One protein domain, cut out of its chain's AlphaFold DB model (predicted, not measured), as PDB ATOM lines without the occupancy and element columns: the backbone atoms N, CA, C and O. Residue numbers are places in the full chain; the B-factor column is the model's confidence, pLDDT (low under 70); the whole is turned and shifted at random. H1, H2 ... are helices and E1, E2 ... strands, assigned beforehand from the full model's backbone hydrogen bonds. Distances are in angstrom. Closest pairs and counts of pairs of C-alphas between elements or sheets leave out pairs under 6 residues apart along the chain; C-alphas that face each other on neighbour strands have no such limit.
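AT A GLANCE: This is residues 6 to 52 and 83 to 127 of the 128 residues of an uncharacterized protein of Desulfobacterales bacterium (UniProt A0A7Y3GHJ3). A twisted sheet of five short strands has two helices, H1 and the long H4, over one face, and no named helix is on the other face; the two layers are this sheet and these helices. H1 covers E5 and E3, H4 runs over E2 and E1, and H2, residues 46 to 52, sticks out as a free arm. The printed part has 92 residues with four named helices and five named strands, along the chain E1 E2 H1 E3 E4 H2 E5 H3 H4; the mixed sheet has the order E2 E1 E5 E3 E4. The class is mixed, helices and strands, and the whole is compact, with a radius of gyration of the C-alphas of 13.3 A and spans of 40 by 31 by 25 A.

IN THESE COORDINATES: The sheet holds E1, residues 6 to 9, 10.0 A long, from C-alpha 6 at (119.373, -23.987, 69.576); E2, residues 12 to 16, 12.6 A; E5, residues 85 to 88, 10.2 A; E3, residues 35 to 37; and E4, residues 40 to 42. H1 is residues 18 to 30, 18.5 A; H2 is residues 46 to 52, 9.6 A; H3 is residues 91 to 94. H4, residues 104 to 125, is 31.8 A long and ends with C-alpha 125 at (126.894, -5.124, 71.480).

HOW THE PARTS SIT: From edge to edge the strands' lines turn by 80 degrees. E1 and E5 are parallel, at 11 degrees, with N 8 and O 86 2.7 A apart, within hydrogen-bond range. The hairpin E1 and E2 is antiparallel, N 14 to O 7 2.8 A; E5 and E3 are antiparallel, N 36 to O 87 2.8 A; the hairpin E3 and E4 is antiparallel, N 37 to O 40 2.8 A. E2, H1 and E3 form a split strand-helix-strand unit, two strands running the same way with E1 and E5 between them, and its crossover is right-handed. H1 is on the sheet at a height of 9.3 A, slantwise to the strands, with the C-alphas of Ile 21 and Leu 86 closest to E5 at 6.4 A. H4 is on the same face at a height of 11.3 A, slantwise to the strands; the closest C-alphas of E2 and H4 are those of Tyr 12 and Thr 121, 7.1 A. H1, with residues 24 to 27 alone, and H4, with residues 106 to 110 alone, only just touch, with 3 pairs of C-alphas within 8 A, the closest Ile 27 and Glu 106 at 7.0 A; they run opposite ways at a steep tilt of 69 degrees, only just short of about perpendicular. H3 is close to H4 but not clearly touching, the closest C-alphas being Leu 91 and Ile 114, 7.6 A. H2 and H3 are not on the sheet. In H1, H2 and H4 every O i to N i+4 pair is within hydrogen-bond range; H3 is too short for such a pair.

THE WHOLE: The C-alphas farthest apart are those of Met 52 and Asn 127, 40.4 A. Residues 53 to 82 are not printed, and C-alphas 52 and 83 are 24.2 A apart across the cut. Of the links printed whole, none is long. Mean pLDDT of the printed part is 79.1; it is under 70 at residues 40, 44 to 52, 96 and 120 to 127.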
ATOM      1  N   THR A   6     118.669 -25.255  69.815       91.12
ATOM      2  CA  THR A   6     119.373 -23.987  69.576       91.12
ATOM      3  C   THR A   6     119.259 -23.560  68.124       91.12
ATOM      4  O   THR A   6     119.484 -24.361  67.220       91.12
ATOM      5  N   ILE A   7     118.964 -22.282  67.908       91.38
ATOM      6  CA  ILE A   7     119.127 -21.622  66.615       91.38
ATOM      7  C   ILE A   7     120.407 -20.788  66.680       91.38
ATOM      8  O   ILE A   7     120.654 -20.085  67.662       91.38
ATOM      9  N   LYS A   8     121.252 -20.900  65.660       89.50
ATOM     10  CA  LYS A   8     122.490 -20.139  65.519       89.50
ATOM     11  C   LYS A   8     122.429 -19.301  64.258       89.50
ATOM     12  O   LYS A   8     122.110 -19.834  63.199       89.50
ATOM     13  N   ILE A   9     122.765 -18.022  64.364       86.56
ATOM     14  CA  ILE A   9     122.851 -17.126  63.211       86.56
ATOM     15  C   ILE A   9     124.128 -16.314  63.334       86.56
ATOM     16  O   ILE A   9     124.279 -15.537  64.276       86.56
ATOM     17  N   GLY A  10     125.073 -16.533  62.420       80.56
ATOM     18  CA  GLY A  10     126.430 -16.008  62.569       80.56
ATOM     19  C   GLY A  10     127.050 -16.451  63.898       80.56
ATOM     20  O   GLY A  10     127.132 -17.645  64.191       80.56
ATOM     21  N   GLU A  11     127.465 -15.490  64.723       80.00
ATOM     22  CA  GLU A  11     128.055 -15.755  66.044       80.00
ATOM     23  C   GLU A  11     127.011 -15.952  67.157       80.00
ATOM     24  O   GLU A  11     127.330 -16.440  68.246       80.00
ATOM     25  N   TYR A  12     125.749 -15.610  66.892       82.25
ATOM     26  CA  TYR A  12     124.693 -15.589  67.895       82.25
ATOM     27  C   TYR A  12     124.072 -16.967  68.082       82.25
ATOM     28  O   TYR A  12     123.861 -17.714  67.127       82.25
ATOM     29  N   LYS A  13     123.763 -17.305  69.337       86.94
ATOM     30  CA  LYS A  13     123.144 -18.577  69.724       86.94
ATOM     31  C   LYS A  13     121.932 -18.303  70.590       86.94
ATOM     32  O   LYS A  13     122.048 -17.643  71.620       86.94
ATOM     33  N   ILE A  14     120.789 -18.833  70.182       87.06
ATOM     34  CA  ILE A  14     119.510 -18.559  70.822       87.06
ATOM     35  C   ILE A  14     118.859 -19.884  71.219       87.06
ATOM     36  O   ILE A  14     118.668 -20.761  70.373       87.06
ATOM     37  N   PRO A  15     118.555 -20.061  72.517       89.62
ATOM     38  CA  PRO A  15     117.725 -21.154  72.998       89.62
ATOM     39  C   PRO A  15     116.364 -21.169  72.298       89.62
ATOM     40  O   PRO A  15     115.678 -20.153  72.246       89.62
ATOM     41  N   SER A  16     115.946 -22.326  71.794       89.38
ATOM     42  CA  SER A  16     114.683 -22.476  71.071       89.38
ATOM     43  C   SER A  16     114.051 -23.847  71.302       89.38
ATOM     44  O   SER A  16     114.677 -24.792  71.795       89.38
ATOM     45  N   SER A  17     112.776 -23.968  70.936       90.81
ATOM     46  CA  SER A  17     112.073 -25.250  70.947       90.81
ATOM     47  C   SER A  17     112.324 -26.030  69.653       90.81
ATOM     48  O   SER A  17     112.557 -25.451  68.592       90.81
ATOM     49  N   ARG A  18     112.198 -27.363  69.712       87.38
ATOM     50  CA  ARG A  18     112.259 -28.216  68.510       87.38
ATOM     51  C   ARG A  18     111.201 -27.836  67.476       87.38
ATOM     52  O   ARG A  18     111.457 -27.949  66.285       87.38
ATOM     53  N   GLN A  19     110.023 -27.397  67.924       88.12
ATOM     54  CA  GLN A  19     108.960 -26.959  67.019       88.12
ATOM     55  C   GLN A  19     109.363 -25.690  66.264       88.12
ATOM     56  O   GLN A  19     109.161 -25.619  65.059       88.12
ATOM     57  N   THR A  20     110.009 -24.743  66.950       90.19
ATOM     58  CA  THR A  20     110.549 -23.526  66.323       90.19
ATOM     59  C   THR A  20     111.575 -23.888  65.253       90.19
ATOM     60  O   THR A  20     111.493 -23.387  64.138       90.19
ATOM     61  N   ILE A  21     112.486 -24.823  65.550       90.31
ATOM     62  CA  ILE A  21     113.478 -25.299  64.575       90.31
ATOM     63  C   ILE A  21     112.814 -25.953  63.367       90.31
ATOM     64  O   ILE A  21     113.215 -25.673  62.245       90.31
ATOM     65  N   LYS A  22     111.794 -26.795  63.570       89.06
ATOM     66  CA  LYS A  22     111.069 -27.433  62.462       89.06
ATOM     67  C   LYS A  22     110.375 -26.411  61.566       89.06
ATOM     68  O   LYS A  22     110.513 -26.492  60.349       89.06
ATOM     69  N   ASN A  23     109.663 -25.461  62.168       91.69
ATOM     70  CA  ASN A  23     108.956 -24.414  61.435       91.69
ATOM     71  C   ASN A  23     109.948 -23.546  60.656       91.69
ATOM     72  O   ASN A  23     109.785 -23.353  59.455       91.69
ATOM     73  N   LEU A  24     111.020 -23.098  61.317       92.38
ATOM     74  CA  LEU A  24     112.039 -22.279  60.674       92.38
ATOM     75  C   LEU A  24     112.747 -23.053  59.557       92.38
ATOM     76  O   LEU A  24     112.879 -22.525  58.465       92.38
ATOM     77  N   LYS A  25     113.117 -24.322  59.767       90.38
ATOM     78  CA  LYS A  25     113.713 -25.170  58.723       90.38
ATOM     79  C   LYS A  25     112.804 -25.292  57.496       90.38
ATOM     80  O   LYS A  25     113.285 -25.144  56.382       90.38
ATOM     81  N   SER A  26     111.502 -25.505  57.697       90.88
ATOM     82  CA  SER A  26     110.532 -25.577  56.596       90.88
ATOM     83  C   SER A  26     110.470 -24.278  55.788       90.88
ATOM     84  O   SER A  26     110.347 -24.321  54.568       90.88
ATOM     85  N   ILE A  27     110.563 -23.128  56.456       91.69
ATOM     86  CA  ILE A  27     110.602 -21.817  55.796       91.69
ATOM     87  C   ILE A  27     111.914 -21.641  55.028       91.69
ATOM     88  O   ILE A  27     111.889 -21.258  53.865       91.69
ATOM     89  N   LEU A  28     113.052 -21.977  55.641       89.69
ATOM     90  CA  LEU A  28     114.357 -21.913  54.975       89.69
ATOM     91  C   LEU A  28     114.418 -22.832  53.754       89.69
ATOM     92  O   LEU A  28     115.023 -22.459  52.757       89.69
ATOM     93  N   ASP A  29     113.775 -24.000  53.814       84.62
ATOM     94  CA  ASP A  29     113.665 -24.901  52.668       84.62
ATOM     95  C   ASP A  29     112.861 -24.286  51.520       84.62
ATOM     96  O   ASP A  29     113.283 -24.380  50.373       84.62
ATOM     97  N   LYS A  30     111.726 -23.641  51.819       86.75
ATOM     98  CA  LYS A  30     110.893 -22.965  50.809       86.75
ATOM     99  C   LYS A  30     111.599 -21.784  50.155       86.75
ATOM    100  O   LYS A  30     111.413 -21.546  48.969       86.75
ATOM    101  N   LEU A  31     112.373 -21.047  50.944       85.62
ATOM    102  CA  LEU A  31     113.122 -19.880  50.488       85.62
ATOM    103  C   LEU A  31     114.488 -20.242  49.886       85.62
ATOM    104  O   LEU A  31     115.243 -19.338  49.542       85.62
ATOM    105  N   GLU A  32     114.826 -21.535  49.824       83.19
ATOM    106  CA  GLU A  32     116.136 -22.045  49.398       83.19
ATOM    107  C   GLU A  32     117.319 -21.382  50.134       83.19
ATOM    108  O   GLU A  32     118.416 -21.224  49.600       83.19
ATOM    109  N   VAL A  33     117.113 -21.002  51.399       84.31
ATOM    110  CA  VAL A  33     118.143 -20.348  52.211       84.31
ATOM    111  C   VAL A  33     119.168 -21.387  52.671       84.31
ATOM    112  O   VAL A  33     118.782 -22.379  53.310       84.31
ATOM    113  N   PRO A  34     120.476 -21.164  52.446       83.81
ATOM    114  CA  PRO A  34     121.519 -22.057  52.930       83.81
ATOM    115  C   PRO A  34     121.506 -22.177  54.457       83.81
ATOM    116  O   PRO A  34     121.633 -21.191  55.189       83.81
ATOM    117  N   HIS A  35     121.387 -23.404  54.965       83.75
ATOM    118  CA  HIS A  35     121.351 -23.662  56.406       83.75
ATOM    119  C   HIS A  35     121.903 -25.041  56.769       83.75
ATOM    120  O   HIS A  35     122.041 -25.923  55.926       83.75
ATOM    121  N   ILE A  36     122.221 -25.233  58.050       84.56
ATOM    122  CA  ILE A  36     122.713 -26.496  58.607       84.56
ATOM    123  C   ILE A  36     121.766 -26.955  59.711       84.56
ATOM    124  O   ILE A  36     121.577 -26.238  60.693       84.56
ATOM    125  N   LEU A  37     121.208 -28.156  59.586       83.31
ATOM    126  CA  LEU A  37     120.408 -28.808  60.621       83.31
ATOM    127  C   LEU A  37     121.157 -30.030  61.148       83.31
ATOM    128  O   LEU A  37     121.475 -30.921  60.367       83.31
ATOM    129  N   ASP A  38     121.403 -30.081  62.459       80.69
ATOM    130  CA  ASP A  38     122.103 -31.189  63.131       80.69
ATOM    131  C   ASP A  38     123.365 -31.639  62.354       80.69
ATOM    132  O   ASP A  38     123.543 -32.813  62.036       80.69
ATOM    133  N   ASP A  39     124.218 -30.666  62.011       72.06
ATOM    134  CA  ASP A  39     125.479 -30.823  61.263       72.06
ATOM    135  C   ASP A  39     125.347 -31.266  59.786       72.06
ATOM    136  O   ASP A  39     126.341 -31.604  59.143       72.06
ATOM    137  N   VAL A  40     124.139 -31.198  59.212       69.44
ATOM    138  CA  VAL A  40     123.870 -31.464  57.787       69.44
ATOM    139  C   VAL A  40     123.473 -30.183  57.057       69.44
ATOM    140  O   VAL A  40     122.523 -29.514  57.455       69.44
ATOM    141  N   SER A  41     124.188 -29.847  55.981       74.62
ATOM    142  CA  SER A  41     123.942 -28.650  55.164       74.62
ATOM    143  C   SER A  41     122.859 -28.859  54.098       74.62
ATOM    144  O   SER A  41     122.811 -29.909  53.459       74.62
ATOM    145  N   PHE A  42     122.052 -27.827  53.859       74.44
ATOM    146  CA  PHE A  42     120.975 -27.761  52.865       74.44
ATOM    147  C   PHE A  42     121.124 -26.500  52.002       74.44
ATOM    148  O   PHE A  42     121.637 -25.490  52.484       74.44
ATOM    149  N   HIS A  43     120.679 -26.569  50.739       73.31
ATOM    150  CA  HIS A  43     120.660 -25.450  49.768       73.31
ATOM    151  C   HIS A  43     122.017 -24.764  49.549       73.31
ATOM    152  O   HIS A  43     122.116 -23.588  49.215       73.31
ATOM    153  N   ASN A  44     123.088 -25.530  49.744       64.12
ATOM    154  CA  ASN A  44     124.468 -25.100  49.577       64.12
ATOM    155  C   ASN A  44     124.718 -24.495  48.182       64.12
ATOM    156  O   ASN A  44     124.366 -25.078  47.156       64.12
ATOM    157  N   THR A  45     125.389 -23.344  48.148       56.72
ATOM    158  CA  THR A  45     125.726 -22.636  46.901       56.72
ATOM    159  C   THR A  45     126.777 -23.385  46.067       56.72
ATOM    160  O   THR A  45     127.466 -24.288  46.547       56.72
ATOM    161  N   LEU A  46     126.968 -22.971  44.806       47.44
ATOM    162  CA  LEU A  46     127.970 -23.513  43.869       47.44
ATOM    163  C   LEU A  46     129.375 -23.691  44.480       47.44
ATOM    164  O   LEU A  46     130.071 -24.643  44.136       47.44
ATOM    165  N   ILE A  47     129.788 -22.825  45.408       45.09
ATOM    166  CA  ILE A  47     131.080 -22.904  46.113       45.09
ATOM    167  C   ILE A  47     131.184 -24.165  46.985       45.09
ATOM    168  O   ILE A  47     132.237 -24.803  47.041       45.09
ATOM    169  N   ASP A  48     130.093 -24.572  47.625       49.69
ATOM    170  CA  ASP A  48     130.038 -25.795  48.422       49.69
ATOM    171  C   ASP A  48     129.929 -27.037  47.529       49.69
ATOM    172  O   ASP A  48     130.521 -28.067  47.839       49.69
ATOM    173  N   LEU A  49     129.312 -26.913  46.351       46.72
ATOM    174  CA  LEU A  49     129.398 -27.895  45.262       46.72
ATOM    175  C   LEU A  49     130.843 -28.071  44.760       46.72
ATOM    176  O   LEU A  49     131.271 -29.196  44.505       46.72
ATOM    177  N   TYR A  50     131.627 -26.992  44.664       44.50
ATOM    178  CA  TYR A  50     133.062 -27.048  44.358       44.50
ATOM    179  C   TYR A  50     133.866 -27.718  45.481       44.50
ATOM    180  O   TYR A  50     134.754 -28.523  45.197       44.50
ATOM    181  N   ARG A  51     133.524 -27.471  46.752       46.34
ATOM    182  CA  ARG A  51     134.101 -28.201  47.895       46.34
ATOM    183  C   ARG A  51     133.715 -29.681  47.881       46.34
ATOM    184  O   ARG A  51     134.578 -30.527  48.092       46.34
ATOM    185  N   MET A  52     132.477 -30.024  47.539       48.59
ATOM    186  CA  MET A  52     132.041 -31.415  47.362       48.59
ATOM    187  C   MET A  52     132.720 -32.085  46.159       48.59
ATOM    188  O   MET A  52     133.124 -33.238  46.262       48.59
ATOM    189  N   ASN A  83     116.375 -32.290  65.486       83.69
ATOM    190  CA  ASN A  83     116.071 -30.864  65.477       83.69
ATOM    191  C   ASN A  83     116.670 -30.174  66.706       83.69
ATOM    192  O   ASN A  83     115.990 -29.413  67.394       83.69
ATOM    193  N   ARG A  84     117.927 -30.503  67.027       83.81
ATOM    194  CA  ARG A  84     118.627 -29.968  68.202       83.81
ATOM    195  C   ARG A  84     119.299 -28.648  67.878       83.81
ATOM    196  O   ARG A  84     119.327 -27.774  68.742       83.81
ATOM    197  N   CYS A  85     119.846 -28.503  66.674       85.44
ATOM    198  CA  CYS A  85     120.586 -27.313  66.280       85.44
ATOM    199  C   CYS A  85     120.297 -26.930  64.829       85.44
ATOM    200  O   CYS A  85     120.551 -27.717  63.923       85.44
ATOM    201  N   LEU A  86     119.844 -25.696  64.613       89.44
ATOM    202  CA  LEU A  86     119.720 -25.083  63.292       89.44
ATOM    203  C   LEU A  86     120.713 -23.929  63.190       89.44
ATOM    204  O   LEU A  86     120.771 -23.101  64.092       89.44
ATOM    205  N   THR A  87     121.508 -23.880  62.127       89.00
ATOM    206  CA  THR A  87     122.525 -22.845  61.911       89.00
ATOM    207  C   THR A  87     122.315 -22.173  60.565       89.00
ATOM    208  O   THR A  87     122.228 -22.848  59.545       89.00
ATOM    209  N   ILE A  88     122.289 -20.846  60.571       88.00
ATOM    210  CA  ILE A  88     122.243 -19.982  59.392       88.00
ATOM    211  C   ILE A  88     123.499 -19.119  59.430       88.00
ATOM    212  O   ILE A  88     123.925 -18.663  60.495       88.00
ATOM    213  N   LYS A  89     124.145 -18.913  58.286       83.50
ATOM    214  CA  LYS A  89     125.439 -18.225  58.252       83.50
ATOM    215  C   LYS A  89     125.330 -16.760  58.673       83.50
ATOM    216  O   LYS A  89     126.194 -16.269  59.394       83.50
ATOM    217  N   SER A  90     124.292 -16.068  58.216       82.31
ATOM    218  CA  SER A  90     124.090 -14.640  58.453       82.31
ATOM    219  C   SER A  90     122.621 -14.265  58.270       82.31
ATOM    220  O   SER A  90     121.906 -14.933  57.529       82.31
ATOM    221  N   LEU A  91     122.182 -13.165  58.889       82.25
ATOM    222  CA  LEU A  91     120.876 -12.567  58.587       82.25
ATOM    223  C   LEU A  91     120.807 -12.004  57.158       82.25
ATOM    224  O   LEU A  91     119.723 -11.895  56.598       82.25
ATOM    225  N   LEU A  92     121.958 -11.709  56.538       80.25
ATOM    226  CA  LEU A  92     122.019 -11.259  55.141       80.25
ATOM    227  C   LEU A  92     121.436 -12.284  54.160       80.25
ATOM    228  O   LEU A  92     120.973 -11.901  53.093       80.25
ATOM    229  N   GLU A  93     121.415 -13.567  54.532       76.94
ATOM    230  CA  GLU A  93     120.827 -14.631  53.712       76.94
ATOM    231  C   GLU A  93     119.321 -14.399  53.465       76.94
ATOM    232  O   GLU A  93     118.783 -14.877  52.473       76.94
ATOM    233  N   PHE A  94     118.642 -13.614  54.313       80.44
ATOM    234  CA  PHE A  94     117.227 -13.263  54.155       80.44
ATOM    235  C   PHE A  94     116.976 -12.027  53.281       80.44
ATOM    236  O   PHE A  94     115.827 -11.733  52.971       80.44
ATOM    237  N   GLN A  95     118.005 -11.278  52.868       73.62
ATOM    238  CA  GLN A  95     117.812 -10.054  52.071       73.62
ATOM    239  C   GLN A  95     117.397 -10.327  50.621       73.62
ATOM    240  O   GLN A  95     116.889  -9.434  49.947       73.62
ATOM    241  N   PHE A  96     117.625 -11.549  50.143       69.75
ATOM    242  CA  PHE A  96     117.444 -11.929  48.741       69.75
ATOM    243  C   PHE A  96     116.355 -12.986  48.543       69.75
ATOM    244  O   PHE A  96     116.263 -13.573  47.468       69.75
ATOM    245  N   VAL A  97     115.549 -13.250  49.573       79.56
ATOM    246  CA  VAL A  97     114.514 -14.288  49.530       79.56
ATOM    247  C   VAL A  97     113.214 -13.742  48.948       79.56
ATOM    248  O   VAL A  97     112.825 -12.605  49.218       79.56
ATOM    249  N   ASP A  98     112.513 -14.574  48.183       81.88
ATOM    250  CA  ASP A  98     111.177 -14.244  47.695       81.88
ATOM    251  C   ASP A  98     110.119 -14.587  48.754       81.88
ATOM    252  O   ASP A  98     109.716 -15.738  48.926       81.88
ATOM    253  N   LEU A  99     109.658 -13.566  49.478       83.81
ATOM    254  CA  LEU A  99     108.642 -13.720  50.520       83.81
ATOM    255  C   LEU A  99     107.262 -14.115  49.971       83.81
ATOM    256  O   LEU A  99     106.427 -14.566  50.752       83.81
ATOM    257  N   GLN A 100     107.014 -14.000  48.660       88.19
ATOM    258  CA  GLN A 100     105.751 -14.446  48.054       88.19
ATOM    259  C   GLN A 100     105.575 -15.969  48.120       88.19
ATOM    260  O   GLN A 100     104.461 -16.471  47.972       88.19
ATOM    261  N   LEU A 101     106.659 -16.710  48.376       87.19
ATOM    262  CA  LEU A 101     106.647 -18.162  48.562       87.19
ATOM    263  C   LEU A 101     106.097 -18.597  49.933       87.19
ATOM    264  O   LEU A 101     105.875 -19.790  50.157       87.19
ATOM    265  N   LEU A 102     105.893 -17.655  50.857       91.12
ATOM    266  CA  LEU A 102     105.407 -17.919  52.209       91.12
ATOM    267  C   LEU A 102     103.919 -17.596  52.350       91.12
ATOM    268  O   LEU A 102     103.406 -16.652  51.751       91.12
ATOM    269  N   SER A 103     103.224 -18.348  53.207       94.12
ATOM    270  CA  SER A 103     101.920 -17.903  53.706       94.12
ATOM    271  C   SER A 103     102.078 -16.677  54.619       94.12
ATOM    272  O   SER A 103     103.156 -16.428  55.161       94.12
ATOM    273  N   ASN A 104     100.991 -15.935  54.856       92.62
ATOM    274  CA  ASN A 104     101.013 -14.799  55.788       92.62
ATOM    275  C   ASN A 104     101.502 -15.206  57.190       92.62
ATOM    276  O   ASN A 104     102.300 -14.494  57.790       92.62
ATOM    277  N   GLU A 105     101.070 -16.371  57.683       93.00
ATOM    278  CA  GLU A 105     101.489 -16.910  58.984       93.00
ATOM    279  C   GLU A 105     102.985 -17.256  59.005       93.00
ATOM    280  O   GLU A 105     103.678 -16.998  59.988       93.00
ATOM    281  N   GLU A 106     103.507 -17.822  57.913       91.62
ATOM    282  CA  GLU A 106     104.930 -18.150  57.779       91.62
ATOM    283  C   GLU A 106     105.796 -16.892  57.692       91.62
ATOM    284  O   GLU A 106     106.859 -16.837  58.313       91.62
ATOM    285  N   ALA A 107     105.335 -15.877  56.961       90.12
ATOM    286  CA  ALA A 107     106.010 -14.593  56.847       90.12
ATOM    287  C   ALA A 107     106.023 -13.840  58.187       90.12
ATOM    288  O   ALA A 107     107.067 -13.325  58.588       90.12
ATOM    289  N   GLU A 108     104.905 -13.824  58.918       92.06
ATOM    290  CA  GLU A 108     104.820 -13.225  60.255       92.06
ATOM    291  C   GLU A 108     105.717 -13.967  61.255       92.06
ATOM    292  O   GLU A 108     106.492 -13.342  61.986       92.06
ATOM    293  N   PHE A 109     105.689 -15.303  61.237       92.56
ATOM    294  CA  PHE A 109     106.594 -16.114  62.045       92.56
ATOM    295  C   PHE A 109     108.057 -15.794  61.723       92.56
ATOM    296  O   PHE A 109     108.826 -15.507  62.641       92.56
ATOM    297  N   LEU A 110     108.448 -15.788  60.444       90.50
ATOM    298  CA  LEU A 110     109.814 -15.470  60.030       90.50
ATOM    299  C   LEU A 110     110.223 -14.061  60.475       90.50
ATOM    300  O   LEU A 110     111.303 -13.894  61.042       90.50
ATOM    301  N   GLY A 111     109.350 -13.072  60.285       87.62
ATOM    302  CA  GLY A 111     109.574 -11.697  60.721       87.62
ATOM    303  C   GLY A 111     109.794 -11.598  62.231       87.62
ATOM    304  O   GLY A 111     110.740 -10.948  62.668       87.62
ATOM    305  N   SER A 112     108.994 -12.313  63.031       88.50
ATOM    306  CA  SER A 112     109.170 -12.361  64.489       88.50
ATOM    307  C   SER A 112     110.530 -12.941  64.895       88.50
ATOM    308  O   SER A 112     111.173 -12.425  65.808       88.50
ATOM    309  N   GLN A 113     110.995 -13.980  64.189       88.31
ATOM    310  CA  GLN A 113     112.288 -14.604  64.453       88.31
ATOM    311  C   GLN A 113     113.429 -13.656  64.083       88.31
ATOM    312  O   GLN A 113     114.304 -13.419  64.910       88.31
ATOM    313  N   ILE A 114     113.394 -13.060  62.885       86.81
ATOM    314  CA  ILE A 114     114.398 -12.082  62.439       86.81
ATOM    315  C   ILE A 114     114.465 -10.898  63.409       86.81
ATOM    316  O   ILE A 114     115.557 -10.545  63.847       86.81
ATOM    317  N   TYR A 115     113.319 -10.349  63.817       84.88
ATOM    318  CA  TYR A 115     113.263  -9.264  64.795       84.88
ATOM    319  C   TYR A 115     113.888  -9.661  66.139       84.88
ATOM    320  O   TYR A 115     114.697  -8.919  66.695       84.88
ATOM    321  N   GLU A 116     113.557 -10.846  66.665       83.19
ATOM    322  CA  GLU A 116     114.155 -11.340  67.908       83.19
ATOM    323  C   GLU A 116     115.676 -11.495  67.774       83.19
ATOM    324  O   GLU A 116     116.419 -11.169  68.706       83.19
ATOM    325  N   PHE A 117     116.148 -11.949  66.612       82.94
ATOM    326  CA  PHE A 117     117.567 -12.058  66.306       82.94
ATOM    327  C   PHE A 117     118.230 -10.682  66.311       82.94
ATOM    328  O   PHE A 117     119.112 -10.449  67.138       82.94
ATOM    329  N   GLU A 118     117.762  -9.745  65.489       78.69
ATOM    330  CA  GLU A 118     118.291  -8.379  65.411       78.69
ATOM    331  C   GLU A 118     118.290  -7.676  66.776       78.69
ATOM    332  O   GLU A 118     119.305  -7.115  67.203       78.69
ATOM    333  N   PHE A 119     117.204  -7.782  67.538       75.81
ATOM    334  CA  PHE A 119     117.099  -7.136  68.842       75.81
ATOM    335  C   PHE A 119     118.061  -7.741  69.878       75.81
ATOM    336  O   PHE A 119     118.776  -7.011  70.574       75.81
ATOM    337  N   ARG A 120     118.158  -9.077  69.959       68.38
ATOM    338  CA  ARG A 120     119.103  -9.745  70.875       68.38
ATOM    339  C   ARG A 120     120.560  -9.498  70.483       68.38
ATOM    340  O   ARG A 120     121.406  -9.393  71.374       68.38
ATOM    341  N   THR A 121     120.861  -9.369  69.187       60.47
ATOM    342  CA  THR A 121     122.213  -9.005  68.732       60.47
ATOM    343  C   THR A 121     122.606  -7.606  69.211       60.47
ATOM    344  O   THR A 121     123.673  -7.447  69.807       60.47
ATOM    345  N   SER A 122     121.701  -6.631  69.078       59.25
ATOM    346  CA  SER A 122     121.888  -5.227  69.472       59.25
ATOM    347  C   SER A 122     122.187  -5.054  70.967       59.25
ATOM    348  O   SER A 122     123.081  -4.302  71.351       59.25
ATOM    349  N   ILE A 123     121.484  -5.796  71.829       56.22
ATOM    350  CA  ILE A 123     121.690  -5.734  73.288       56.22
ATOM    351  C   ILE A 123     123.057  -6.300  73.697       56.22
ATOM    352  O   ILE A 123     123.662  -5.826  74.658       56.22
ATOM    353  N   SER A 124     123.573  -7.302  72.981       51.66
ATOM    354  CA  SER A 124     124.887  -7.882  73.292       51.66
ATOM    355  C   SER A 124     126.059  -6.959  72.933       51.66
ATOM    356  O   SER A 124     127.104  -7.028  73.576       51.66
ATOM    357  N   VAL A 125     125.877  -6.085  71.935       51.84
ATOM    358  CA  VAL A 125     126.894  -5.124  71.480       51.84
ATOM    359  C   VAL A 125     126.990  -3.929  72.431       51.84
ATOM    360  O   VAL A 125     128.090  -3.467  72.702       51.84
ATOM    361  N   ASN A 126     125.870  -3.486  73.010       45.16
ATOM    362  CA  ASN A 126     125.828  -2.346  73.938       45.16
ATOM    363  C   ASN A 126     126.274  -2.663  75.383       45.16
ATOM    364  O   ASN A 126     126.273  -1.771  76.224       45.16
ATOM    365  N   ASN A 127     126.635  -3.915  75.683       43.69
ATOM    366  CA  ASN A 127     127.112  -4.356  77.003       43.69
ATOM    367  C   ASN A 127     128.618  -4.711  77.016       43.69
ATOM    368  O   ASN A 127     129.069  -5.440  77.903       43.69
TER     369      ASN A 127